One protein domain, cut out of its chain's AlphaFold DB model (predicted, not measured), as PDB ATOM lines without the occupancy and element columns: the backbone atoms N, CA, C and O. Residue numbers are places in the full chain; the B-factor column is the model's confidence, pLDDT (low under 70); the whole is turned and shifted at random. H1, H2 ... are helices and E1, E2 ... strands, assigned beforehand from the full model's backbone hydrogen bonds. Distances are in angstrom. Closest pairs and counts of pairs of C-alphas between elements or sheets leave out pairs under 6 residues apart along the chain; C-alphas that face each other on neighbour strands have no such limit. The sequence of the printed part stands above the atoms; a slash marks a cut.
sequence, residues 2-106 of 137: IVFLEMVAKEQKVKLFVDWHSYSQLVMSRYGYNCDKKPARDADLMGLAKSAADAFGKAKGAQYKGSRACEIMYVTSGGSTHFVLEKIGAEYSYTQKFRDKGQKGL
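This is residues 2 to 106 of the 137 residues of the protein "Peptidase_M14 domain-containing protein" of Torrubiella hemipterigena (UniProt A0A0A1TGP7). A four-stranded sheet makes the core, with the long helix H2 over one face and H4 and the short H3 over the other; H1 sits beyond one end of the sheet, near H4. The printed part has 105 residues, with four named helices and four named strands in the order H1 E1 E2 H2 E3 H3 H4 E4. The sheet, E1 E4 E2 E3, is mixed, and so is the class, helices and strands. The whole is compact, with a radius of gyration of the C-alphas of 13.9 A and spans of 41 by 28 by 24 A.

Start at H1, residues 2 to 12; it only just touches H4, residues 80 to 88, with 3 pairs of C-alphas within 8 A, the closest Glu 6 and Ile 88 at 6.4 A. Edge strand E1, residues 16 to 22, is parallel to E4, residues 92 to 98; look at N 17 and O 92, 2.8 A. E2, residues 26 to 29, is antiparallel to E4, with N 28 and O 95 at 2.8 A, and parallel to edge strand E3, residues 65 to 68, with N 27 and O 65 at 2.8 A. E2, H2, residues 42 to 60, and E3 make a strand-helix-strand unit, parallel neighbours with a helix between, its crossover right-handed. H2 runs along E2 and E3, over both, at a height over the sheet of 7.6 A; its closest C-alphas to E3 are Lys 50 and Gly 66, 4.1 A. On the opposite face, completing three layers, helices on both faces, H4 is over E1 and E4 at 8.9 A, and H3, residues 69 to 72, is only just over none, with 2 C-alphas falling on E2 and 2 on E3. Every O i to N i+4 pair is within hydrogen-bond range in H1, 14 of 15 in H2 and 4 of 5 in H4; H3 is too short for one.

Find C-alpha 2 at (34.612, -5.345, -50.258); H1 runs 15.6 A from there, then E1 19.6 A and E2. From C-alpha 42 at (15.493, -19.071, -55.424) H2 runs 27.5 A; E3, H3 and H4 follow, and E4, 18.8 A long, ends at C-alpha 98 at (16.588, -10.814, -34.446).

The farthest C-alphas, Glu 11 and Gln 103, are 43.3 A apart. The printed part has no cut; the link from E2 to H2 is long. Mean pLDDT of the printed part is 93.3, with residues 60 to 61 under 70.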
ATOM      1  N   ILE A   2      34.647  -4.803 -48.877       89.75
ATOM      2  CA  ILE A   2      34.612  -5.345 -50.258       89.75
ATOM      3  C   ILE A   2      35.917  -6.072 -50.623       89.75
ATOM      4  O   ILE A   2      35.869  -7.250 -50.948       89.75
ATOM      5  N   VAL A   3      37.071  -5.420 -50.435       93.56
ATOM      6  CA  VAL A   3      38.399  -6.009 -50.711       93.56
ATOM      7  C   VAL A   3      38.601  -7.348 -49.993       93.56
ATOM      8  O   VAL A   3      39.070  -8.311 -50.584       93.56
ATOM      9  N   PHE A   4      38.185  -7.440 -48.729       93.25
ATOM     10  CA  PHE A   4      38.285  -8.680 -47.958       93.25
ATOM     11  C   PHE A   4      37.431  -9.806 -48.559       93.25
ATOM     12  O   PHE A   4      37.909 -10.925 -48.712       93.25
ATOM     13  N   LEU A   5      36.182  -9.517 -48.937       94.62
ATOM     14  CA  LEU A   5      35.296 -10.515 -49.543       94.62
ATOM     15  C   LEU A   5      35.813 -10.994 -50.902       94.62
ATOM     16  O   LEU A   5      35.712 -12.180 -51.201       94.62
ATOM     17  N   GLU A   6      36.404 -10.102 -51.696       95.50
ATOM     18  CA  GLU A   6      37.050 -10.469 -52.960       95.50
ATOM     19  C   GLU A   6      38.277 -11.357 -52.740       95.50
ATOM     20  O   GLU A   6      38.461 -12.327 -53.473       95.50
ATOM     21  N   MET A   7      39.095 -11.067 -51.723       96.25
ATOM     22  CA  MET A   7      40.234 -11.915 -51.358       96.25
ATOM     23  C   MET A   7      39.773 -13.322 -50.959       96.25
ATOM     24  O   MET A   7      40.251 -14.300 -51.527       96.25
ATOM     25  N   VAL A   8      38.785 -13.430 -50.063       95.19
ATOM     26  CA  VAL A   8      38.229 -14.727 -49.637       95.19
ATOM     27  C   VAL A   8      37.621 -15.486 -50.819       95.19
ATOM     28  O   VAL A   8      37.836 -16.690 -50.964       95.19
ATOM     29  N   ALA A   9      36.878 -14.800 -51.690       95.06
ATOM     30  CA  ALA A   9      36.271 -15.426 -52.859       95.06
ATOM     31  C   ALA A   9      37.318 -15.969 -53.842       95.06
ATOM     32  O   ALA A   9      37.121 -17.060 -54.378       95.06
ATOM     33  N   LYS A  10      38.430 -15.246 -54.041       95.50
ATOM     34  CA  LYS A  10      39.550 -15.686 -54.888       95.50
ATOM     35  C   LYS A  10      40.280 -16.897 -54.314       95.50
ATOM     36  O   LYS A  10      40.666 -17.772 -55.079       95.50
ATOM     37  N   GLU A  11      40.460 -16.951 -52.998       96.44
ATOM     38  CA  GLU A  11      41.208 -18.029 -52.349       96.44
ATOM     39  C   GLU A  11      40.391 -19.324 -52.230       96.44
ATOM     40  O   GLU A  11      40.903 -20.403 -52.513       96.44
ATOM     41  N   GLN A  12      39.113 -19.234 -51.836       94.69
ATOM     42  CA  GLN A  12      38.331 -20.424 -51.461       94.69
ATOM     43  C   GLN A  12      36.846 -20.403 -51.853       94.69
ATOM     44  O   GLN A  12      36.129 -21.365 -51.573       94.69
ATOM     45  N   LYS A  13      36.379 -19.357 -52.551       95.00
ATOM     46  CA  LYS A  13      34.953 -19.057 -52.798       95.00
ATOM     47  C   LYS A  13      34.165 -18.807 -51.505       95.00
ATOM     48  O   LYS A  13      34.453 -19.339 -50.438       95.00
ATOM     49  N   VAL A  14      33.107 -18.006 -51.596       95.94
ATOM     50  CA  VAL A  14      32.192 -17.786 -50.466       95.94
ATOM     51  C   VAL A  14      31.006 -18.735 -50.611       95.94
ATOM     52  O   VAL A  14      30.264 -18.663 -51.582       95.94
ATOM     53  N   LYS A  15      30.797 -19.644 -49.657       95.19
ATOM     54  CA  LYS A  15      29.617 -20.530 -49.678       95.19
ATOM     55  C   LYS A  15      28.395 -19.863 -49.058       95.19
ATOM     56  O   LYS A  15      27.325 -19.868 -49.655       95.19
ATOM     57  N   LEU A  16      28.559 -19.268 -47.881       96.12
ATOM     58  CA  LEU A  16      27.482 -18.654 -47.114       96.12
ATOM     59  C   LEU A  16      27.909 -17.279 -46.608       96.12
ATOM     60  O   LEU A  16      28.964 -17.133 -45.996       96.12
ATOM     61  N   PHE A  17      27.039 -16.297 -46.802       96.88
ATOM     62  CA  PHE A  17      27.123 -14.980 -46.197       96.88
ATOM     63  C   PHE A  17      25.849 -14.696 -45.396       96.88
ATOM     64  O   PHE A  17      24.733 -14.902 -45.880       96.88
ATOM     65  N   VAL A  18      26.007 -14.214 -44.164       97.38
ATOM     66  CA  VAL A  18      24.881 -13.826 -43.309       97.38
ATOM     67  C   VAL A  18      25.132 -12.434 -42.760       97.38
ATOM     68  O   VAL A  18      26.144 -12.185 -42.110       97.38
ATOM     69  N   ASP A  19      24.181 -11.547 -43.018       96.25
ATOM     70  CA  ASP A  19      24.140 -10.202 -42.468       96.25
ATOM     71  C   ASP A  19      23.174 -10.166 -41.278       96.25
ATOM     72  O   ASP A  19      21.981 -10.461 -41.416       96.25
ATOM     73  N   TRP A  20      23.695  -9.851 -40.096       95.06
ATOM     74  CA  TRP A  20      22.976  -9.957 -38.829       95.06
ATOM     75  C   TRP A  20      22.461  -8.591 -38.386       95.06
ATOM     76  O   TRP A  20      23.219  -7.638 -38.243       95.06
ATOM     77  N   HIS A  21      21.160  -8.513 -38.132       94.50
ATOM     78  CA  HIS A  21      20.433  -7.292 -37.808       94.50
ATOM     79  C   HIS A  21      19.480  -7.522 -36.639       94.50
ATOM     80  O   HIS A  21      19.104  -8.650 -36.317       94.50
ATOM     81  N   SER A  22      18.991  -6.423 -36.084       92.56
ATOM     82  CA  SER A  22      17.789  -6.375 -35.251       92.56
ATOM     83  C   SER A  22      16.912  -5.220 -35.741       92.56
ATOM     84  O   SER A  22      17.420  -4.248 -36.291       92.56
ATOM     85  N   TYR A  23      15.592  -5.258 -35.615       93.12
ATOM     86  CA  TYR A  23      14.710  -6.272 -35.022       93.12
ATOM     87  C   TYR A  23      13.749  -6.823 -36.102       93.12
ATOM     88  O   TYR A  23      13.979  -6.562 -37.278       93.12
ATOM     89  N   SER A  24      12.715  -7.582 -35.718       94.69
ATOM     90  CA  SER A  24      11.550  -8.080 -36.493       94.69
ATOM     91  C   SER A  24      11.415  -9.606 -36.572       94.69
ATOM     92  O   SER A  24      10.376 -10.087 -37.021       94.69
ATOM     93  N   GLN A  25      12.402 -10.379 -36.106       94.75
ATOM     94  CA  GLN A  25      12.390 -11.852 -36.158       94.75
ATOM     95  C   GLN A  25      12.187 -12.419 -37.582       94.75
ATOM     96  O   GLN A  25      11.248 -13.172 -37.843       94.75
ATOM     97  N   LEU A  26      13.066 -12.056 -38.517       96.38
ATOM     98  CA  LEU A  26      12.968 -12.431 -39.933       96.38
ATOM     99  C   LEU A  26      14.220 -13.170 -40.406       96.38
ATOM    100  O   LEU A  26      15.323 -12.836 -39.984       96.38
ATOM    101  N   VAL A  27      14.057 -14.112 -41.330       97.50
ATOM    102  CA  VAL A  27      15.147 -14.702 -42.118       97.50
ATOM    103  C   VAL A  27      14.871 -14.386 -43.580       97.50
ATOM    104  O   VAL A  27      13.897 -14.866 -44.152       97.50
ATOM    105  N   MET A  28      15.686 -13.528 -44.182       97.56
ATOM    106  CA  MET A  28      15.386 -12.981 -45.502       97.56
ATOM    107  C   MET A  28      16.366 -13.488 -46.552       97.56
ATOM    108  O   MET A  28      17.575 -13.271 -46.429       97.56
ATOM    109  N   SER A  29      15.828 -14.118 -47.595       96.88
ATOM    110  CA  SER A  29      16.536 -14.430 -48.837       96.88
ATOM    111  C   SER A  29      16.486 -13.243 -49.815       96.88
ATOM    112  O   SER A  29      15.947 -12.172 -49.509       96.88
ATOM    113  N   ARG A  30      17.093 -13.401 -50.996       95.06
ATOM    114  CA  ARG A  30      17.127 -12.376 -52.052       95.06
ATOM    115  C   ARG A  30      15.987 -12.551 -53.064       95.06
ATOM    116  O   ARG A  30      15.491 -13.650 -53.235       95.06
ATOM    117  N   TYR A  31      15.566 -11.501 -53.772       94.75
ATOM    118  CA  TYR A  31      16.047 -10.111 -53.715       94.75
ATOM    119  C   TYR A  31      15.211  -9.207 -52.804       94.75
ATOM    120  O   TYR A  31      14.091  -9.533 -52.422       94.75
ATOM    121  N   GLY A  32      15.790  -8.057 -52.447       94.00
ATOM    122  CA  GLY A  32      15.088  -6.968 -51.762       94.00
ATOM    123  C   GLY A  32      14.584  -5.870 -52.699       94.00
ATOM    124  O   GLY A  32      13.588  -5.237 -52.387       94.00
ATOM    125  N   TYR A  33      15.228  -5.648 -53.849       94.31
ATOM    126  CA  TYR A  33      14.990  -4.456 -54.679       94.31
ATOM    127  C   TYR A  33      13.865  -4.610 -55.712       94.31
ATOM    128  O   TYR A  33      13.442  -3.621 -56.302       94.31
ATOM    129  N   ASN A  34      13.420  -5.838 -55.987       93.56
ATOM    130  CA  ASN A  34      12.387  -6.133 -56.974       93.56
ATOM    131  C   ASN A  34      11.723  -7.477 -56.627       93.56
ATOM    132  O   ASN A  34      12.427  -8.473 -56.447       93.56
ATOM    133  N   CYS A  35      10.390  -7.488 -56.521       93.94
ATOM    134  CA  CYS A  35       9.597  -8.659 -56.127       93.94
ATOM    135  C   CYS A  35       9.407  -9.694 -57.241       93.94
ATOM    136  O   CYS A  35       9.179 -10.873 -56.953       93.94
ATOM    137  N   ASP A  36       9.536  -9.281 -58.496       95.31
ATOM    138  CA  ASP A  36       9.369 -10.137 -59.673       95.31
ATOM    139  C   ASP A  36      10.678 -10.841 -60.038       95.31
ATOM    140  O   ASP A  36      10.681 -11.915 -60.641       95.31
ATOM    141  N   LYS A  37      11.816 -10.274 -59.621       94.31
ATOM    142  CA  LYS A  37      13.129 -10.885 -59.814       94.31
ATOM    143  C   LYS A  37      13.432 -11.935 -58.754       94.31
ATOM    144  O   LYS A  37      13.168 -11.772 -57.561       94.31
ATOM    145  N   LYS A  38      14.078 -13.002 -59.212       94.69
ATOM    146  CA  LYS A  38      14.495 -14.144 -58.401       94.69
ATOM    147  C   LYS A  38      15.958 -14.481 -58.690       94.69
ATOM    148  O   LYS A  38      16.378 -14.361 -59.842       94.69
ATOM    149  N   PRO A  39      16.751 -14.851 -57.674       93.94
ATOM    150  CA  PRO A  39      18.083 -15.402 -57.893       93.94
ATOM    151  C   PRO A  39      17.990 -16.782 -58.563       93.94
ATOM    152  O   PRO A  39      16.966 -17.455 -58.471       93.94
ATOM    153  N   ALA A  40      19.070 -17.238 -59.200       93.75
ATOM    154  CA  ALA A  40      19.080 -18.515 -59.924       93.75
ATOM    155  C   ALA A  40      18.675 -19.723 -59.049       93.75
ATOM    156  O   ALA A  40      18.041 -20.655 -59.530       93.75
ATOM    157  N   ARG A  41      19.003 -19.680 -57.749       93.88
ATOM    158  CA  ARG A  41      18.707 -20.729 -56.756       93.88
ATOM    159  C   ARG A  41      17.584 -20.336 -55.789       93.88
ATOM    160  O   ARG A  41      17.651 -20.638 -54.602       93.88
ATOM    161  N   ASP A  42      16.573 -19.610 -56.268       95.94
ATOM    162  CA  ASP A  42      15.493 -19.071 -55.424       95.94
ATOM    163  C   ASP A  42      14.780 -20.138 -54.583       95.94
ATOM    164  O   ASP A  42      14.535 -19.911 -53.400       95.94
ATOM    165  N   ALA A  43      14.511 -21.317 -55.155       97.38
ATOM    166  CA  ALA A  43      13.866 -22.418 -54.442       97.38
ATOM    167  C   ALA A  43      14.688 -22.880 -53.223       97.38
ATOM    168  O   ALA A  43      14.154 -22.917 -52.112       97.38
ATOM    169  N   ASP A  44      15.989 -23.136 -53.407       97.19
ATOM    170  CA  ASP A  44      16.915 -23.509 -52.327       97.19
ATOM    171  C   ASP A  44      16.989 -22.406 -51.264       97.19
ATOM    172  O   ASP A  44      16.890 -22.662 -50.062       97.19
ATOM    173  N   LEU A  45      17.133 -21.153 -51.715       97.62
ATOM    174  CA  LEU A  45      17.269 -19.996 -50.837       97.62
ATOM    175  C   LEU A  45      16.011 -19.787 -49.983       97.62
ATOM    176  O   LEU A  45      16.090 -19.513 -48.784       97.62
ATOM    177  N   MET A  46      14.833 -19.937 -50.583       97.69
ATOM    178  CA  MET A  46      13.549 -19.836 -49.894       97.69
ATOM    179  C   MET A  46      13.301 -21.005 -48.943       97.69
ATOM    180  O   MET A  46      12.823 -20.787 -47.826       97.69
ATOM    181  N   GLY A  47      13.627 -22.231 -49.360       97.81
ATOM    182  CA  GLY A  47      13.493 -23.427 -48.529       97.81
ATOM    183  C   GLY A  47      14.355 -23.347 -47.269       97.81
ATOM    184  O   GLY A  47      13.868 -23.590 -46.158       97.81
ATOM    185  N   LEU A  48      15.610 -22.911 -47.416       97.56
ATOM    186  CA  LEU A  48      16.521 -22.744 -46.289       97.56
ATOM    187  C   LEU A  48      16.120 -21.562 -45.393       97.56
ATOM    188  O   LEU A  48      16.168 -21.700 -44.172       97.56
ATOM    189  N   ALA A  49      15.654 -20.438 -45.949       97.69
ATOM    190  CA  ALA A  49      15.154 -19.317 -45.145       97.69
ATOM    191  C   ALA A  49      13.961 -19.720 -44.257       97.69
ATOM    192  O   ALA A  49      13.927 -19.369 -43.075       97.69
ATOM    193  N   LYS A  50      13.001 -20.484 -44.800       97.62
ATOM    194  CA  LYS A  50      11.853 -21.015 -44.041       97.62
ATOM    195  C   LYS A  50      12.294 -22.003 -42.966       97.62
ATOM    196  O   LYS A  50      11.952 -21.822 -41.801       97.62
ATOM    197  N   SER A  51      13.135 -22.969 -43.330       96.06
ATOM    198  CA  SER A  51      13.666 -23.965 -42.388       96.06
ATOM    199  C   SER A  51      14.444 -23.320 -41.236       96.06
ATOM    200  O   SER A  51      14.287 -23.704 -40.076       96.06
ATOM    201  N   ALA A  52      15.251 -22.298 -41.533       94.50
ATOM    202  CA  ALA A  52      15.973 -21.536 -40.522       94.50
ATOM    203  C   ALA A  52      15.015 -20.771 -39.595       94.50
ATOM    204  O   ALA A  52      15.182 -20.817 -38.375       94.50
ATOM    205  N   ALA A  53      13.985 -20.115 -40.143       94.62
ATOM    206  CA  ALA A  53      12.965 -19.434 -39.346       94.62
ATOM    207  C   ALA A  53      12.246 -20.400 -38.384       94.62
ATOM    208  O   ALA A  53      12.120 -20.103 -37.193       94.62
ATOM    209  N   ASP A  54      11.862 -21.583 -38.862       93.56
ATOM    210  CA  ASP A  54      11.228 -22.614 -38.036       93.56
ATOM    211  C   ASP A  54      12.154 -23.099 -36.915       93.56
ATOM    212  O   ASP A  54      11.729 -23.247 -35.764       93.56
ATOM    213  N   ALA A  55      13.439 -23.312 -37.218       90.50
ATOM    214  CA  ALA A  55      14.437 -23.711 -36.230       90.50
ATOM    215  C   ALA A  55      14.629 -22.643 -35.139       90.50
ATOM    216  O   ALA A  55      14.622 -22.968 -33.946       90.50
ATOM    217  N   PHE A  56      14.727 -21.363 -35.522       86.62
ATOM    218  CA  PHE A  56      14.791 -20.261 -34.558       86.62
ATOM    219  C   PHE A  56      13.540 -20.194 -33.683       86.62
ATOM    220  O   PHE A  56      13.646 -19.927 -32.480       86.62
ATOM    221  N   GLY A  57      12.368 -20.488 -34.251       84.44
ATOM    222  CA  GLY A  57      11.135 -20.498 -33.481       84.44
ATOM    223  C   GLY A  57      11.036 -21.635 -32.478       84.44
ATOM    224  O   GLY A  57      10.705 -21.392 -31.312       84.44
ATOM    225  N   LYS A  58      11.431 -22.850 -32.870       82.00
ATOM    226  CA  LYS A  58      11.466 -24.023 -31.980       82.00
ATOM    227  C   LYS A  58      12.418 -23.837 -30.798       82.00
ATOM    228  O   LYS A  58      12.116 -24.280 -29.694       82.00
ATOM    229  N   ALA A  59      13.550 -23.163 -30.992       70.56
ATOM    230  CA  ALA A  59      14.547 -23.000 -29.934       70.56
ATOM    231  C   ALA A  59      14.071 -22.127 -28.754       70.56
ATOM    232  O   ALA A  59      14.644 -22.214 -27.656       70.56
ATOM    233  N   LYS A  60      13.102 -21.223 -28.980       65.00
ATOM    234  CA  LYS A  60      12.816 -20.115 -28.050       65.00
ATOM    235  C   LYS A  60      11.361 -19.615 -28.019       65.00
ATOM    236  O   LYS A  60      11.127 -18.542 -27.461       65.00
ATOM    237  N   GLY A  61      10.408 -20.342 -28.609       68.88
ATOM    238  CA  GLY A  61       8.974 -20.008 -28.572       68.88
ATOM    239  C   GLY A  61       8.602 -18.709 -29.299       68.88
ATOM    240  O   GLY A  61       7.545 -18.141 -29.048       68.88
ATOM    241  N   ALA A  62       9.478 -18.202 -30.170       79.75
ATOM    242  CA  ALA A  62       9.272 -16.958 -30.905       79.75
ATOM    243  C   ALA A  62       8.970 -17.254 -32.375       79.75
ATOM    244  O   ALA A  62       9.708 -17.975 -33.018       79.75
ATOM    245  N   GLN A  63       7.926 -16.674 -32.956       88.19
ATOM    246  CA  GLN A  63       7.618 -16.927 -34.369       88.19
ATOM    247  C   GLN A  63       8.493 -16.064 -35.282       88.19
ATOM    248  O   GLN A  63       8.273 -14.847 -35.369       88.19
ATOM    249  N   TYR A  64       9.476 -16.693 -35.930       94.50
ATOM    250  CA  TYR A  64      10.255 -16.103 -37.018       94.50
ATOM    251  C   TYR A  64       9.558 -16.353 -38.358       94.50
ATOM    252  O   TYR A  64       8.816 -17.322 -38.497       94.50
ATOM    253  N   LYS A  65       9.793 -15.483 -39.346       96.88
ATOM    254  CA  LYS A  65       9.301 -15.669 -40.722       96.88
ATOM    255  C   LYS A  65      10.464 -15.754 -41.706       96.88
ATOM    256  O   LYS A  65      11.364 -14.919 -41.645       96.88
ATOM    257  N   GLY A  66      10.416 -16.736 -42.604       97.50
ATOM    258  CA  GLY A  66      11.373 -16.914 -43.697       97.50
ATOM    259  C   GLY A  66      10.744 -16.601 -45.055       97.50
ATOM    260  O   GLY A  66       9.757 -17.242 -45.410       97.50
ATOM    261  N   SER A  67      11.281 -15.631 -45.802       97.38
ATOM    262  CA  SER A  67      10.815 -15.286 -47.162       97.38
ATOM    263  C   SER A  67      11.840 -14.439 -47.922       97.38
ATOM    264  O   SER A  67      12.896 -14.109 -47.374       97.38
ATOM    265  N   ARG A  68      11.525 -14.023 -49.156       95.44
ATOM    266  CA  ARG A  68      12.335 -13.033 -49.882       95.44
ATOM    267  C   ARG A  68      12.213 -11.674 -49.208       95.44
ATOM    268  O   ARG A  68      11.126 -11.278 -48.798       95.44
ATOM    269  N   ALA A  69      13.320 -10.938 -49.118       96.12
ATOM    270  CA  ALA A  69      13.360  -9.645 -48.433       96.12
ATOM    271  C   ALA A  69      12.277  -8.664 -48.922       96.12
ATOM    272  O   ALA A  69      11.663  -7.980 -48.110       96.12
ATOM    273  N   CYS A  70      12.015  -8.632 -50.228       95.19
ATOM    274  CA  CYS A  70      10.999  -7.772 -50.828       95.19
ATOM    275  C   CYS A  70       9.547  -8.122 -50.433       95.19
ATOM    276  O   CYS A  70       8.702  -7.237 -50.436       95.19
ATOM    277  N   GLU A  71       9.256  -9.376 -50.066       95.25
ATOM    278  CA  GLU A  71       7.899  -9.841 -49.728       95.25
ATOM    279  C   GLU A  71       7.524  -9.584 -48.267       95.25
ATOM    280  O   GLU A  71       6.355  -9.395 -47.947       95.25
ATOM    281  N   ILE A  72       8.505  -9.646 -47.362       94.88
ATOM    282  CA  ILE A  72       8.270  -9.588 -45.906       94.88
ATOM    283  C   ILE A  72       8.805  -8.323 -45.243       94.88
ATOM    284  O   ILE A  72       8.668  -8.164 -44.030       94.88
ATOM    285  N   MET A  73       9.413  -7.433 -46.022       91.00
ATOM    286  CA  MET A  73       9.865  -6.122 -45.570       91.00
ATOM    287  C   MET A  73       9.359  -5.052 -46.551       91.00
ATOM    288  O   MET A  73       8.197  -5.063 -46.939       91.00
ATOM    289  N   TYR A  74      10.215  -4.110 -46.932       89.62
ATOM    290  CA  TYR A  74       9.971  -3.120 -47.968       89.62
ATOM    291  C   TYR A  74      11.030  -3.278 -49.060       89.62
ATOM    292  O   TYR A  74      12.101  -3.858 -48.833       89.62
ATOM    293  N   VAL A  75      10.732  -2.760 -50.249       93.25
ATOM    294  CA  VAL A  75      11.660  -2.795 -51.380       93.25
ATOM    295  C   VAL A  75      12.930  -2.013 -51.035       93.25
ATOM    296  O   VAL A  75      12.869  -0.856 -50.629       93.25
ATOM    297  N   THR A  76      14.090  -2.653 -51.185       89.94
ATOM    298  CA  THR A  76      15.402  -2.107 -50.797       89.94
ATOM    299  C   THR A  76      16.470  -2.387 -51.843       89.94
ATOM    300  O   THR A  76      16.655  -3.529 -52.261       89.94
ATOM    301  N   SER A  77      17.231  -1.360 -52.222       90.75
ATOM    302  CA  SER A  77      18.439  -1.477 -53.049       90.75
ATOM    303  C   SER A  77      19.709  -1.278 -52.208       90.75
ATOM    304  O   SER A  77      19.646  -0.881 -51.047       90.75
ATOM    305  N   GLY A  78      20.877  -1.618 -52.764       86.12
ATOM    306  CA  GLY A  78      22.176  -1.371 -52.113       86.12
ATOM    307  C   GLY A  78      22.523  -2.278 -50.921       86.12
ATOM    308  O   GLY A  78      23.548  -2.072 -50.280       86.12
ATOM    309  N   GLY A  79      21.709  -3.292 -50.613       88.69
ATOM    310  CA  GLY A  79      21.979  -4.216 -49.508       88.69
ATOM    311  C   GLY A  79      23.243  -5.063 -49.719       88.69
ATOM    312  O   GLY A  79      23.440  -5.643 -50.790       88.69
ATOM    313  N   SER A  80      24.055  -5.201 -48.665       93.81
ATOM    314  CA  SER A  80      25.300  -5.996 -48.619       93.81
ATOM    315  C   SER A  80      25.126  -7.400 -49.209       93.81
ATOM    316  O   SER A  80      25.862  -7.849 -50.076       93.81
ATOM    317  N   THR A  81      24.075  -8.076 -48.786       95.00
ATOM    318  CA  THR A  81      23.723  -9.442 -49.156       95.00
ATOM    319  C   THR A  81      23.342  -9.611 -50.627       95.00
ATOM    320  O   THR A  81      23.587 -10.677 -51.187       95.00
ATOM    321  N   HIS A  82      22.788  -8.580 -51.275       93.56
ATOM    322  CA  HIS A  82      22.586  -8.589 -52.726       93.56
ATOM    323  C   HIS A  82      23.929  -8.510 -53.454       93.56
ATOM    324  O   HIS A  82      24.182  -9.308 -54.351       93.56
ATOM    325  N   PHE A  83      24.809  -7.601 -53.022       94.88
ATOM    326  CA  PHE A  83      26.155  -7.480 -53.580       94.88
ATOM    327  C   PHE A  83      26.960  -8.775 -53.404       94.88
ATOM    328  O   PHE A  83      27.594  -9.240 -54.344       94.88
ATOM    329  N   VAL A  84      26.895  -9.407 -52.231       96.44
ATOM    330  CA  VAL A  84      27.628 -10.655 -51.980       96.44
ATOM    331  C   VAL A  84      27.077 -11.830 -52.791       96.44
ATOM    332  O   VAL A  84      27.859 -12.652 -53.263       96.44
ATOM    333  N   LEU A  85      25.760 -11.895 -53.012       95.50
ATOM    334  CA  LEU A  85      25.179 -12.927 -53.874       95.50
ATOM    335  C   LEU A  85      25.616 -12.735 -55.337       95.50
ATOM    336  O   LEU A  85      26.161 -13.651 -55.938       95.50
ATOM    337  N   GLU A  86      25.442 -11.529 -55.886       94.25
ATOM    338  CA  GLU A  86      25.566 -11.295 -57.334       94.25
ATOM    339  C   GLU A  86      26.965 -10.894 -57.808       94.25
ATOM    340  O   GLU A  86      27.329 -11.163 -58.949       94.25
ATOM    341  N   LYS A  87      27.741 -10.189 -56.978       95.00
ATOM    342  CA  LYS A  87      29.071  -9.678 -57.357       95.00
ATOM    343  C   LYS A  87      30.201 -10.517 -56.795       95.00
ATOM    344  O   LYS A  87      31.153 -10.789 -57.513       95.00
ATOM    345  N   ILE A  88      30.090 -10.943 -55.538       96.69
ATOM    346  CA  ILE A  88      31.089 -11.834 -54.929       96.69
ATOM    347  C   ILE A  88      30.848 -13.299 -55.328       96.69
ATOM    348  O   ILE A  88      31.789 -14.087 -55.353       96.69
ATOM    349  N   GLY A  89      29.609 -13.660 -55.685       95.69
ATOM    350  CA  GLY A  89      29.265 -15.006 -56.143       95.69
ATOM    351  C   GLY A  89      29.080 -16.005 -55.004       95.69
ATOM    352  O   GLY A  89      29.434 -17.175 -55.150       95.69
ATOM    353  N   ALA A  90      28.565 -15.554 -53.854       96.62
ATOM    354  CA  ALA A  90      28.232 -16.470 -52.772       96.62
ATOM    355  C   ALA A  90      27.075 -17.404 -53.161       96.62
ATOM    356  O   ALA A  90      26.121 -16.968 -53.796       96.62
ATOM    357  N   GLU A  91      27.107 -18.669 -52.737       95.75
ATOM    358  CA  GLU A  91      25.998 -19.596 -53.030       95.75
ATOM    359  C   GLU A  91      24.740 -19.283 -52.212       95.75
ATOM    360  O   GLU A  91      23.619 -19.411 -52.703       95.75
ATOM    361  N   TYR A  92      24.930 -18.847 -50.966       97.25
ATOM    362  CA  TYR A  92      23.865 -18.531 -50.026       97.25
ATOM    363  C   TYR A  92      24.108 -17.165 -49.383       97.25
ATOM    364  O   TYR A  92      25.189 -16.906 -48.858       97.25
ATOM    365  N   SER A  93      23.102 -16.283 -49.386       97.44
ATOM    366  CA  SER A  93      23.236 -14.925 -48.840       97.44
ATOM    367  C   SER A  93      21.954 -14.427 -48.167       97.44
ATOM    368  O   SER A  93      20.955 -14.113 -48.828       97.44
ATOM    369  N   TYR A  94      21.986 -14.294 -46.839       98.06
ATOM    370  CA  TYR A  94      20.803 -14.026 -46.012       98.06
ATOM    371  C   TYR A  94      20.956 -12.815 -45.107       98.06
ATOM    372  O   TYR A  94      22.054 -12.436 -44.718       98.06
ATOM    373  N   THR A  95      19.820 -12.218 -44.758       97.56
ATOM    374  CA  THR A  95      19.736 -11.235 -43.683       97.56
ATOM    375  C   THR A  95      18.935 -11.866 -42.562       97.56
ATOM    376  O   THR A  95      17.771 -12.217 -42.755       97.56
ATOM    377  N   GLN A  96      19.548 -11.986 -41.394       96.19
ATOM    378  CA  GLN A  96      18.875 -12.414 -40.181       96.19
ATOM    379  C   GLN A  96      18.489 -11.181 -39.379       96.19
ATOM    380  O   GLN A  96      19.364 -10.450 -38.933       96.19
ATOM    381  N   LYS A  97      17.196 -10.974 -39.131       94.19
ATOM    382  CA  LYS A  97      16.719  -9.987 -38.161       94.19
ATOM    383  C   LYS A  97      16.293 -10.665 -36.873       94.19
ATOM    384  O   LYS A  97      15.481 -11.588 -36.894       94.19
ATOM    385  N   PHE A  98      16.839 -10.230 -35.754       92.06
ATOM    386  CA  PHE A  98      16.588 -10.814 -34.446       92.06
ATOM    387  C   PHE A  98      15.429 -10.142 -33.710       92.06
ATOM    388  O   PHE A  98      14.592  -9.478 -34.321       92.06
ATOM    389  N   ARG A  99      15.325 -10.406 -32.405       88.69
ATOM    390  CA  ARG A  99      14.291  -9.853 -31.544       88.69
ATOM    391  C   ARG A  99      14.379  -8.332 -31.415       88.69
ATOM    392  O   ARG A  99      15.436  -7.745 -31.608       88.69
ATOM    393  N   ASP A 100      13.284  -7.694 -31.030       89.69
ATOM    394  CA  ASP A 100      11.926  -8.258 -30.896       89.69
ATOM    395  C   ASP A 100      11.078  -7.981 -32.147       89.69
ATOM    396  O   ASP A 100      11.606  -8.064 -33.251       89.69
ATOM    397  N   LYS A 101       9.769  -7.737 -32.027       90.69
ATOM    398  CA  LYS A 101       8.916  -7.317 -33.154       90.69
ATOM    399  C   LYS A 101       8.570  -5.823 -33.090       90.69
ATOM    400  O   LYS A 101       7.639  -5.398 -33.761       90.69
ATOM    401  N   GLY A 102       9.314  -5.049 -32.299       90.69
ATOM    402  CA  GLY A 102       9.133  -3.610 -32.115       90.69
ATOM    403  C   GLY A 102       8.707  -3.200 -30.704       90.69
ATOM    404  O   GLY A 102       8.596  -2.009 -30.450       90.69
ATOM    405  N   GLN A 103       8.492  -4.140 -29.774       90.38
ATOM    406  CA  GLN A 103       8.097  -3.810 -28.395       90.38
ATOM    407  C   GLN A 103       9.184  -3.008 -27.661       90.38
ATOM    408  O   GLN A 103       8.879  -2.113 -26.880       90.38
ATOM    409  N   LYS A 104      10.448  -3.349 -27.905       90.06
ATOM    410  CA  LYS A 104      11.641  -2.657 -27.409       90.06
ATOM    411  C   LYS A 104      12.550  -2.196 -28.547       90.06
ATOM    412  O   LYS A 104      13.393  -1.322 -28.345       90.06
ATOM    413  N   GLY A 105      12.404  -2.779 -29.740       88.88
ATOM    414  CA  GLY A 105      13.216  -2.434 -30.900       88.88
ATOM    415  C   GLY A 105      14.698  -2.700 -30.634       88.88
ATOM    416  O   GLY A 105      15.084  -3.827 -30.331       88.88
ATOM    417  N   LEU A 106      15.530  -1.658 -30.727       89.56
ATOM    418  CA  LEU A 106      16.971  -1.746 -30.454       89.56
ATOM    419  C   LEU A 106      17.314  -1.756 -28.949       89.56
ATOM    420  O   LEU A 106      18.418  -2.145 -28.580       89.56
TER     421      LEU A 106